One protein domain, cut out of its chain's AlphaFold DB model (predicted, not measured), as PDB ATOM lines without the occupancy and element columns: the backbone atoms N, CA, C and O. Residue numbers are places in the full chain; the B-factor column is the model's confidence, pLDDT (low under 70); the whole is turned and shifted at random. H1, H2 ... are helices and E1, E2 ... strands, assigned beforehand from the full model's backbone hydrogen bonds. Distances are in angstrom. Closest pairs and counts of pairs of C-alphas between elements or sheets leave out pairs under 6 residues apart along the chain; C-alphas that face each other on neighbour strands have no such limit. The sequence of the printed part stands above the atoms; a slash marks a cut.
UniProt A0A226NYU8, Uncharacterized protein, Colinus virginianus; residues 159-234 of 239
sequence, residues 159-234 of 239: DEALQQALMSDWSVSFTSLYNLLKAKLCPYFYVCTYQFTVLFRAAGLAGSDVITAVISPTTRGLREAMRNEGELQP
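Overview. This is residues 159 to 234 of the 239 residues of an uncharacterized protein of Colinus virginianus (UniProt A0A226NYU8). A long helix, H1, packs by residues 174 to 182 on a small antiparallel sheet, E1, E2, E3, while residues 159 to 173 stick out as an arm. A short helix, H2, follows E3, off the sheet. The printed part has 76 residues, two named helices and three named strands, ordered H1, E1, E2, E3, H2, mixed in class. It is loose, radius of gyration of the C-alphas 14.3 A, spanning 45 by 32 by 21 A.

Along the chain. H1, residues 160 to 182, begins at C-alpha (134.200, 120.189, 159.557) and is 31.9 A long. E1 is residues 188 to 192, E2 197 to 201, E3 212 to 216. H2, residues 220 to 229, ends at C-alpha (125.468, 120.110, 135.918).

Arrangement. E1, E2 and E3 form a meander, two antiparallel hairpins in a row, at 165 and 161 degrees. N 191 and O 198, and N 199 and O 214, are within hydrogen-bond range, each 2.8 A. H1 is on the sheet; the C-alphas of Leu 181 and Tyr 188 are its closest to E1, 7.1 A. H2 is apart from H1. Every O i to N i+4 pair in both helices is within hydrogen-bond range.

Size, cuts and confidence. The farthest C-alphas, Asp 159 and Gly 207, are 44.7 A apart. The printed part has no cut and no long link. Residues 229 to 234 have pLDDT under 70.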
ATOM      1  N   ASP A 159     136.662 123.745 160.990       82.56
ATOM      2  CA  ASP A 159     135.853 122.830 161.796       82.56
ATOM      3  C   ASP A 159     134.788 122.166 160.910       82.56
ATOM      4  O   ASP A 159     133.720 122.730 160.653       82.56
ATOM      5  N   GLU A 160     135.099 120.970 160.412       85.44
ATOM      6  CA  GLU A 160     134.200 120.189 159.557       85.44
ATOM      7  C   GLU A 160     132.885 119.834 160.272       85.44
ATOM      8  O   GLU A 160     131.817 119.902 159.663       85.44
ATOM      9  N   ALA A 161     132.916 119.532 161.573       85.00
ATOM     10  CA  ALA A 161     131.709 119.191 162.328       85.00
ATOM     11  C   ALA A 161     130.750 120.390 162.424       85.00
ATOM     12  O   ALA A 161     129.537 120.240 162.243       85.00
ATOM     13  N   LEU A 162     131.285 121.596 162.630       83.31
ATOM     14  CA  LEU A 162     130.516 122.836 162.575       83.31
ATOM     15  C   LEU A 162     130.024 123.150 161.154       83.31
ATOM     16  O   LEU A 162     128.882 123.580 160.999       83.31
ATOM     17  N   GLN A 163     130.824 122.899 160.114       82.62
ATOM     18  CA  GLN A 163     130.381 123.050 158.723       82.62
ATOM     19  C   GLN A 163     129.204 122.126 158.395       82.62
ATOM     20  O   GLN A 163     128.196 122.602 157.873       82.62
ATOM     21  N   GLN A 164     129.270 120.845 158.766       85.94
ATOM     22  CA  GLN A 164     128.170 119.892 158.578       85.94
ATOM     23  C   GLN A 164     126.930 120.280 159.402       85.94
ATOM     24  O   GLN A 164     125.802 120.205 158.908       85.94
ATOM     25  N   ALA A 165     127.110 120.775 160.633       85.00
ATOM     26  CA  ALA A 165     126.012 121.259 161.473       85.00
ATOM     27  C   ALA A 165     125.326 122.520 160.911       85.00
ATOM     28  O   ALA A 165     124.112 122.664 161.051       85.00
ATOM     29  N   LEU A 166     126.071 123.423 160.265       82.88
ATOM     30  CA  LEU A 166     125.517 124.603 159.590       82.88
ATOM     31  C   LEU A 166     124.880 124.241 158.239       82.88
ATOM     32  O   LEU A 166     123.821 124.768 157.907       82.88
ATOM     33  N   MET A 167     125.484 123.324 157.478       84.75
ATOM     34  CA  MET A 167     124.985 122.882 156.172       84.75
ATOM     35  C   MET A 167     123.675 122.096 156.295       84.75
ATOM     36  O   MET A 167     122.747 122.325 155.520       84.75
ATOM     37  N   SER A 168     123.555 121.214 157.290       86.12
ATOM     38  CA  SER A 168     122.317 120.466 157.562       86.12
ATOM     39  C   SER A 168     121.175 121.383 158.021       86.12
ATOM     40  O   SER A 168     120.073 121.309 157.480       86.12
ATOM     41  N   ASP A 169     121.446 122.313 158.940       85.19
ATOM     42  CA  ASP A 169     120.470 123.295 159.434       85.19
ATOM     43  C   ASP A 169     120.036 124.299 158.341       85.19
ATOM     44  O   ASP A 169     118.866 124.688 158.264       85.19
ATOM     45  N   TRP A 170     120.953 124.674 157.438       85.81
ATOM     46  CA  TRP A 170     120.637 125.425 156.218       85.81
ATOM     47  C   TRP A 170     119.787 124.602 155.242       85.81
ATOM     48  O   TRP A 170     118.791 125.111 154.735       85.81
ATOM     49  N   SER A 171     120.118 123.327 155.023       87.19
ATOM     50  CA  SER A 171     119.405 122.439 154.091       87.19
ATOM     51  C   SER A 171     117.955 122.190 154.515       87.19
ATOM     52  O   SER A 171     117.046 122.272 153.686       87.19
ATOM     53  N   VAL A 172     117.708 121.958 155.811       86.00
ATOM     54  CA  VAL A 172     116.350 121.833 156.377       86.00
ATOM     55  C   VAL A 172     115.565 123.135 156.193       86.00
ATOM     56  O   VAL A 172     114.420 123.119 155.738       86.00
ATOM     57  N   SER A 173     116.199 124.271 156.481       86.50
ATOM     58  CA  SER A 173     115.605 125.604 156.353       86.50
ATOM     59  C   SER A 173     115.259 125.971 154.906       86.50
ATOM     60  O   SER A 173     114.140 126.406 154.628       86.50
ATOM     61  N   PHE A 174     116.174 125.727 153.965       88.19
ATOM     62  CA  PHE A 174     115.951 125.928 152.535       88.19
ATOM     63  C   PHE A 174     114.845 125.009 152.002       88.19
ATOM     64  O   PHE A 174     113.954 125.475 151.299       88.19
ATOM     65  N   THR A 175     114.836 123.733 152.401       88.75
ATOM     66  CA  THR A 175     113.765 122.785 152.043       88.75
ATOM     67  C   THR A 175     112.402 123.270 152.547       88.75
ATOM     68  O   THR A 175     111.410 123.197 151.821       88.75
ATOM     69  N   SER A 176     112.343 123.836 153.757       89.19
ATOM     70  CA  SER A 176     111.115 124.419 154.308       89.19
ATOM     71  C   SER A 176     110.621 125.623 153.495       89.19
ATOM     72  O   SER A 176     109.435 125.691 153.178       89.19
ATOM     73  N   LEU A 177     111.513 126.546 153.113       86.69
ATOM     74  CA  LEU A 177     111.182 127.681 152.240       86.69
ATOM     75  C   LEU A 177     110.742 127.231 150.840       86.69
ATOM     76  O   LEU A 177     109.755 127.736 150.309       86.69
ATOM     77  N   TYR A 178     111.426 126.248 150.258       88.12
ATOM     78  CA  TYR A 178     111.084 125.696 148.950       88.12
ATOM     79  C   TYR A 178     109.714 124.996 148.957       88.12
ATOM     80  O   TYR A 178     108.943 125.132 148.008       88.12
ATOM     81  N   ASN A 179     109.347 124.332 150.054       89.69
ATOM     82  CA  ASN A 179     108.004 123.777 150.225       89.69
ATOM     83  C   ASN A 179     106.927 124.874 150.342       89.69
ATOM     84  O   ASN A 179     105.868 124.733 149.733       89.69
ATOM     85  N   LEU A 180     107.198 125.994 151.025       87.31
ATOM     86  CA  LEU A 180     106.287 127.155 151.058       87.31
ATOM     87  C   LEU A 180     106.146 127.841 149.685       87.31
ATOM     88  O   LEU A 180     105.059 128.314 149.349       87.31
ATOM     89  N   LEU A 181     107.212 127.850 148.877       87.50
ATOM     90  CA  LEU A 181     107.215 128.318 147.486       87.50
ATOM     91  C   LEU A 181     106.372 127.401 146.582       87.50
ATOM     92  O   LEU A 181     105.527 127.884 145.829       87.50
ATOM     93  N   LYS A 182     106.532 126.073 146.702       86.62
ATOM     94  CA  LYS A 182     105.693 125.075 146.007       86.62
ATOM     95  C   LYS A 182     104.220 125.165 146.413       86.62
ATOM     96  O   LYS A 182     103.353 125.046 145.556       86.62
ATOM     97  N   ALA A 183     103.939 125.426 147.690       87.31
ATOM     98  CA  ALA A 183     102.590 125.645 148.213       87.31
ATOM     99  C   ALA A 183     102.003 127.034 147.878       87.31
ATOM    100  O   ALA A 183     100.873 127.322 148.264       87.31
ATOM    101  N   LYS A 184     102.759 127.909 147.195       82.75
ATOM    102  CA  LYS A 184     102.404 129.306 146.867       82.75
ATOM    103  C   LYS A 184     102.110 130.208 148.086       82.75
ATOM    104  O   LYS A 184     101.676 131.342 147.913       82.75
ATOM    105  N   LEU A 185     102.420 129.751 149.306       80.25
ATOM    106  CA  LEU A 185     102.292 130.507 150.566       80.25
ATOM    107  C   LEU A 185     103.402 131.554 150.751       80.25
ATOM    108  O   LEU A 185     103.240 132.518 151.502       80.25
ATOM    109  N   CYS A 186     104.530 131.359 150.067       81.19
ATOM    110  CA  CYS A 186     105.621 132.316 149.940       81.19
ATOM    111  C   CYS A 186     105.881 132.534 148.436       81.19
ATOM    112  O   CYS A 186     106.501 131.677 147.812       81.19
ATOM    113  N   PRO A 187     105.375 133.614 147.808       83.69
ATOM    114  CA  PRO A 187     105.462 133.789 146.353       83.69
ATOM    115  C   PRO A 187     106.880 134.115 145.856       83.69
ATOM    116  O   PRO A 187     107.223 133.786 144.718       83.69
ATOM    117  N   TYR A 188     107.700 134.735 146.710       86.12
ATOM    118  CA  TYR A 188     109.078 135.131 146.428       86.12
ATOM    119  C   TYR A 188     109.952 134.950 147.674       86.12
ATOM    120  O   TYR A 188     109.546 135.366 148.759       86.12
ATOM    121  N   PHE A 189     111.175 134.430 147.524       87.00
ATOM    122  CA  PHE A 189     112.209 134.535 148.562       87.00
ATOM    123  C   PHE A 189     113.610 134.740 147.974       87.00
ATOM    124  O   PHE A 189     113.884 134.362 146.835       87.00
ATOM    125  N   TYR A 190     114.505 135.333 148.768       86.56
ATOM    126  CA  TYR A 190     115.884 135.625 148.375       86.56
ATOM    127  C   TYR A 190     116.890 134.763 149.149       86.56
ATOM    128  O   TYR A 190     116.756 134.572 150.355       86.56
ATOM    129  N   VAL A 191     117.943 134.309 148.468       85.06
ATOM    130  CA  VAL A 191     119.136 133.691 149.064       85.06
ATOM    131  C   VAL A 191     120.339 134.578 148.757       85.06
ATOM    132  O   VAL A 191     120.837 134.601 147.633       85.06
ATOM    133  N   CYS A 192     120.800 135.333 149.756       79.00
ATOM    134  CA  CYS A 192     121.913 136.276 149.629       79.00
ATOM    135  C   CYS A 192     123.233 135.627 150.080       79.00
ATOM    136  O   CYS A 192     123.477 135.494 151.279       79.00
ATOM    137  N   THR A 193     124.110 135.258 149.143       75.75
ATOM    138  CA  THR A 193     125.465 134.760 149.459       75.75
ATOM    139  C   THR A 193     126.500 135.895 149.430       75.75
ATOM    140  O   THR A 193     126.173 137.056 149.171       75.75
ATOM    141  N   TYR A 194     127.780 135.583 149.673       71.31
ATOM    142  CA  TYR A 194     128.876 136.542 149.483       71.31
ATOM    143  C   TYR A 194     129.108 136.911 148.001       71.31
ATOM    144  O   TYR A 194     129.388 138.078 147.714       71.31
ATOM    145  N   GLN A 195     128.951 135.962 147.072       71.88
ATOM    146  CA  GLN A 195     129.283 136.142 145.649       71.88
ATOM    147  C   GLN A 195     128.078 136.560 144.789       71.88
ATOM    148  O   GLN A 195     128.223 137.367 143.876       71.88
ATOM    149  N   PHE A 196     126.896 136.016 145.082       77.06
ATOM    150  CA  PHE A 196     125.667 136.207 144.305       77.06
ATOM    151  C   PHE A 196     124.416 136.190 145.192       77.06
ATOM    152  O   PHE A 196     124.406 135.586 146.268       77.06
ATOM    153  N   THR A 197     123.338 136.798 144.710       85.50
ATOM    154  CA  THR A 197     121.987 136.666 145.265       85.50
ATOM    155  C   THR A 197     121.118 135.870 144.295       85.50
ATOM    156  O   THR A 197     121.207 136.068 143.083       85.50
ATOM    157  N   VAL A 198     120.268 134.986 144.821       88.44
ATOM    158  CA  VAL A 198     119.232 134.271 144.060       88.44
ATOM    159  C   VAL A 198     117.855 134.742 144.513       88.44
ATOM    160  O   VAL A 198     117.595 134.772 145.712       88.44
ATOM    161  N   LEU A 199     116.974 135.073 143.575       89.75
ATOM    162  CA  LEU A 199     115.541 135.272 143.789       89.75
ATOM    163  C   LEU A 199     114.792 134.037 143.288       89.75
ATOM    164  O   LEU A 199     114.815 133.756 142.092       89.75
ATOM    165  N   PHE A 200     114.109 133.328 144.182       90.06
ATOM    166  CA  PHE A 200     113.176 132.255 143.842       90.06
ATOM    167  C   PHE A 200     111.754 132.815 143.729       90.06
ATOM    168  O   PHE A 200     111.315 133.558 144.606       90.06
ATOM    169  N   ARG A 201     111.035 132.441 142.667       89.94
ATOM    170  CA  ARG A 201     109.657 132.848 142.347       89.94
ATOM    171  C   ARG A 201     108.767 131.618 142.160       89.94
ATOM    172  O   ARG A 201     109.152 130.681 141.461       89.94
ATOM    173  N   ALA A 202     107.580 131.629 142.764       88.88
ATOM    174  CA  ALA A 202     106.613 130.537 142.667       88.88
ATOM    175  C   ALA A 202     105.965 130.418 141.270       88.88
ATOM    176  O   ALA A 202     105.856 131.392 140.525       88.88
ATOM    177  N   ALA A 203     105.491 129.213 140.945       87.12
ATOM    178  CA  ALA A 203     104.766 128.919 139.708       87.12
ATOM    179  C   ALA A 203     103.428 129.680 139.603       87.12
ATOM    180  O   ALA A 203     102.654 129.751 140.564       87.12
ATOM    181  N   GLY A 204     103.121 130.192 138.414       81.75
ATOM    182  CA  GLY A 204     101.956 131.026 138.106       81.75
ATOM    183  C   GLY A 204     102.191 132.534 138.271       81.75
ATOM    184  O   GLY A 204     101.260 133.313 138.094       81.75
ATOM    185  N   LEU A 205     103.412 132.971 138.606       74.38
ATOM    186  CA  LEU A 205     103.746 134.387 138.789       74.38
ATOM    187  C   LEU A 205     104.440 134.964 137.551       74.38
ATOM    188  O   LEU A 205     105.421 134.407 137.055       74.38
ATOM    189  N   ALA A 206     103.945 136.115 137.084       71.38
ATOM    190  CA  ALA A 206     104.469 136.855 135.932       71.38
ATOM    191  C   ALA A 206     104.751 135.952 134.708       71.38
ATOM    192  O   ALA A 206     105.868 135.897 134.190       71.38
ATOM    193  N   GLY A 207     103.713 135.218 134.286       76.31
ATOM    194  CA  GLY A 207     103.666 134.458 133.032       76.31
ATOM    195  C   GLY A 207     104.389 133.107 133.018       76.31
ATOM    196  O   GLY A 207     104.385 132.449 131.985       76.31
ATOM    197  N   SER A 208     105.007 132.673 134.122       79.12
ATOM    198  CA  SER A 208     105.720 131.390 134.183       79.12
ATOM    199  C   SER A 208     104.979 130.377 135.050       79.12
ATOM    200  O   SER A 208     104.810 130.598 136.246       79.12
ATOM    201  N   ASP A 209     104.576 129.248 134.463       83.31
ATOM    202  CA  ASP A 209     103.948 128.129 135.186       83.31
ATOM    203  C   ASP A 209     104.966 127.237 135.932       83.31
ATOM    204  O   ASP A 209     104.611 126.281 136.613       83.31
ATOM    205  N   VAL A 210     106.259 127.572 135.855       86.81
ATOM    206  CA  VAL A 210     107.345 126.834 136.512       86.81
ATOM    207  C   VAL A 210     107.991 127.711 137.586       86.81
ATOM    208  O   VAL A 210     108.140 128.929 137.431       86.81
ATOM    209  N   ILE A 211     108.398 127.090 138.696       88.50
ATOM    210  CA  ILE A 211     109.225 127.758 139.705       88.50
ATOM    211  C   ILE A 211     110.509 128.252 139.039       88.50
ATOM    212  O   ILE A 211     111.205 127.503 138.359       88.50
ATOM    213  N   THR A 212     110.817 129.530 139.228       88.50
ATOM    214  CA  THR A 212     111.870 130.220 138.480       88.50
ATOM    215  C   THR A 212     112.863 130.876 139.432       88.50
ATOM    216  O   THR A 212     112.468 131.526 140.398       88.50
ATOM    217  N   ALA A 213     114.159 130.697 139.164       89.06
ATOM    218  CA  ALA A 213     115.252 131.229 139.975       89.06
ATOM    219  C   ALA A 213     116.098 132.214 139.155       89.06
ATOM    220  O   ALA A 213     116.641 131.856 138.111       89.06
ATOM    221  N   VAL A 214     116.216 133.458 139.622       86.44
ATOM    222  CA  VAL A 214     116.995 134.524 138.972       86.44
ATOM    223  C   VAL A 214     118.231 134.818 139.814       86.44
ATOM    224  O   VAL A 214     118.109 135.138 140.993       86.44
ATOM    225  N   ILE A 215     119.423 134.716 139.223       86.81
ATOM    226  CA  ILE A 215     120.705 134.901 139.922       86.81
ATOM    227  C   ILE A 215     121.356 136.215 139.479       86.81
ATOM    228  O   ILE A 215     121.429 136.494 138.283       86.81
ATOM    229  N   SER A 216     121.872 137.008 140.422       82.38
ATOM    230  CA  SER A 216     122.659 138.210 140.122       82.38
ATOM    231  C   SER A 216     123.676 138.552 141.227       82.38
ATOM    232  O   SER A 216     123.333 138.470 142.409       82.38
ATOM    233  N   PRO A 217     124.912 138.973 140.887       80.31
ATOM    234  CA  PRO A 217     125.531 138.875 139.561       80.31
ATOM    235  C   PRO A 217     125.800 137.412 139.165       80.31
ATOM    236  O   PRO A 217     125.999 136.557 140.024       80.31
ATOM    237  N   THR A 218     125.863 137.117 137.860       76.06
ATOM    238  CA  THR A 218     126.363 135.818 137.368       76.06
ATOM    239  C   THR A 218     127.766 135.966 136.787       76.06
ATOM    240  O   THR A 218     128.021 136.811 135.926       76.06
ATOM    241  N   THR A 219     128.696 135.122 137.232       79.81
ATOM    242  CA  THR A 219     130.052 135.054 136.667       79.81
ATOM    243  C   THR A 219     130.094 134.083 135.486       79.81
ATOM    244  O   THR A 219     129.203 133.248 135.320       79.81
ATOM    245  N   ARG A 220     131.138 134.179 134.651       75.19
ATOM    246  CA  ARG A 220     131.344 133.249 133.532       75.19
ATOM    247  C   ARG A 220     131.445 131.798 134.029       75.19
ATOM    248  O   ARG A 220     130.639 130.977 133.607       75.19
ATOM    249  N   GLY A 221     132.324 131.540 135.001       77.56
ATOM    250  CA  GLY A 221     132.505 130.210 135.592       77.56
ATOM    251  C   GLY A 221     131.249 129.646 136.267       77.56
ATOM    252  O   GLY A 221     130.998 128.453 136.156       77.56
ATOM    253  N   LEU A 222     130.404 130.483 136.888       73.69
ATOM    254  CA  LEU A 222     129.118 130.027 137.437       73.69
ATOM    255  C   LEU A 222     128.168 129.548 136.326       73.69
ATOM    256  O   LEU A 222     127.569 128.487 136.453       73.69
ATOM    257  N   ARG A 223     128.068 130.288 135.212       79.00
ATOM    258  CA  ARG A 223     127.244 129.891 134.051       79.00
ATOM    259  C   ARG A 223     127.812 128.699 133.277       79.00
ATOM    260  O   ARG A 223     127.062 128.039 132.566       79.00
ATOM    261  N   GLU A 224     129.115 128.451 133.364       79.81
ATOM    262  CA  GLU A 224     129.759 127.262 132.797       79.81
ATOM    263  C   GLU A 224     129.518 126.041 133.700       79.81
ATOM    264  O   GLU A 224     129.042 125.026 133.207       79.81
ATOM    265  N   ALA A 225     129.677 126.164 135.022       78.25
ATOM    266  CA  ALA A 225     129.323 125.107 135.975       78.25
ATOM    267  C   ALA A 225     127.833 124.714 135.891       78.25
ATOM    268  O   ALA A 225     127.521 123.548 135.682       78.25
ATOM    269  N   MET A 226     126.910 125.683 135.928       73.75
ATOM    270  CA  MET A 226     125.462 125.431 135.786       73.75
ATOM    271  C   MET A 226     125.079 124.773 134.448       73.75
ATOM    272  O   MET A 226     124.038 124.131 134.361       73.75
ATOM    273  N   ARG A 227     125.898 124.930 133.397       77.62
ATOM    274  CA  ARG A 227     125.693 124.266 132.100       77.62
ATOM    275  C   ARG A 227     126.172 122.815 132.116       77.62
ATOM    276  O   ARG A 227     125.583 121.994 131.422       77.62
ATOM    277  N   ASN A 228     127.219 122.523 132.882       75.56
ATOM    278  CA  ASN A 228     127.793 121.186 133.006       75.56
ATOM    279  C   ASN A 228     126.949 120.278 133.920       75.56
ATOM    280  O   ASN A 228     126.837 119.091 133.642       75.56
ATOM    281  N   GLU A 229     126.335 120.840 134.970       69.25
ATOM    282  CA  GLU A 229     125.468 120.110 135.918       69.25
ATOM    283  C   GLU A 229     124.054 119.818 135.365       69.25
ATOM    284  O   GLU A 229     123.409 118.869 135.801       69.25
ATOM    285  N   GLY A 230     123.575 120.600 134.386       53.22
ATOM    286  CA  GLY A 230     122.348 120.317 133.627       53.22
ATOM    287  C   GLY A 230     121.171 121.290 133.823       53.22
ATOM    288  O   GLY A 230     121.060 122.001 134.816       53.22
ATOM    289  N   GLU A 231     120.298 121.312 132.807       49.09
ATOM    290  CA  GLU A 231     118.948 121.923 132.709       49.09
ATOM    291  C   GLU A 231     118.725 123.409 133.076       49.09
ATOM    292  O   GLU A 231     117.670 123.963 132.764       49.09
ATOM    293  N   LEU A 232     119.700 124.128 133.635       52.59
ATOM    294  CA  LEU A 232     119.552 125.549 133.975       52.59
ATOM    295  C   LEU A 232     119.719 126.468 132.751       52.59
ATOM    296  O   LEU A 232     120.762 127.093 132.541       52.59
ATOM    297  N   GLN A 233     118.658 126.582 131.945       55.97
ATOM    298  CA  GLN A 233     118.594 127.490 130.797       55.97
ATOM    299  C   GLN A 233     118.695 128.967 131.241       55.97
ATOM    300  O   GLN A 233     117.805 129.467 131.935       55.97
ATOM    301  N   PRO A 234     119.729 129.720 130.816       54.09
ATOM    302  CA  PRO A 234     119.848 131.131 131.158       54.09
ATOM    303  C   PRO A 234     118.869 131.963 130.322       54.09
ATOM    304  O   PRO A 234     119.096 132.183 129.130       54.09
TER     305      PRO A 234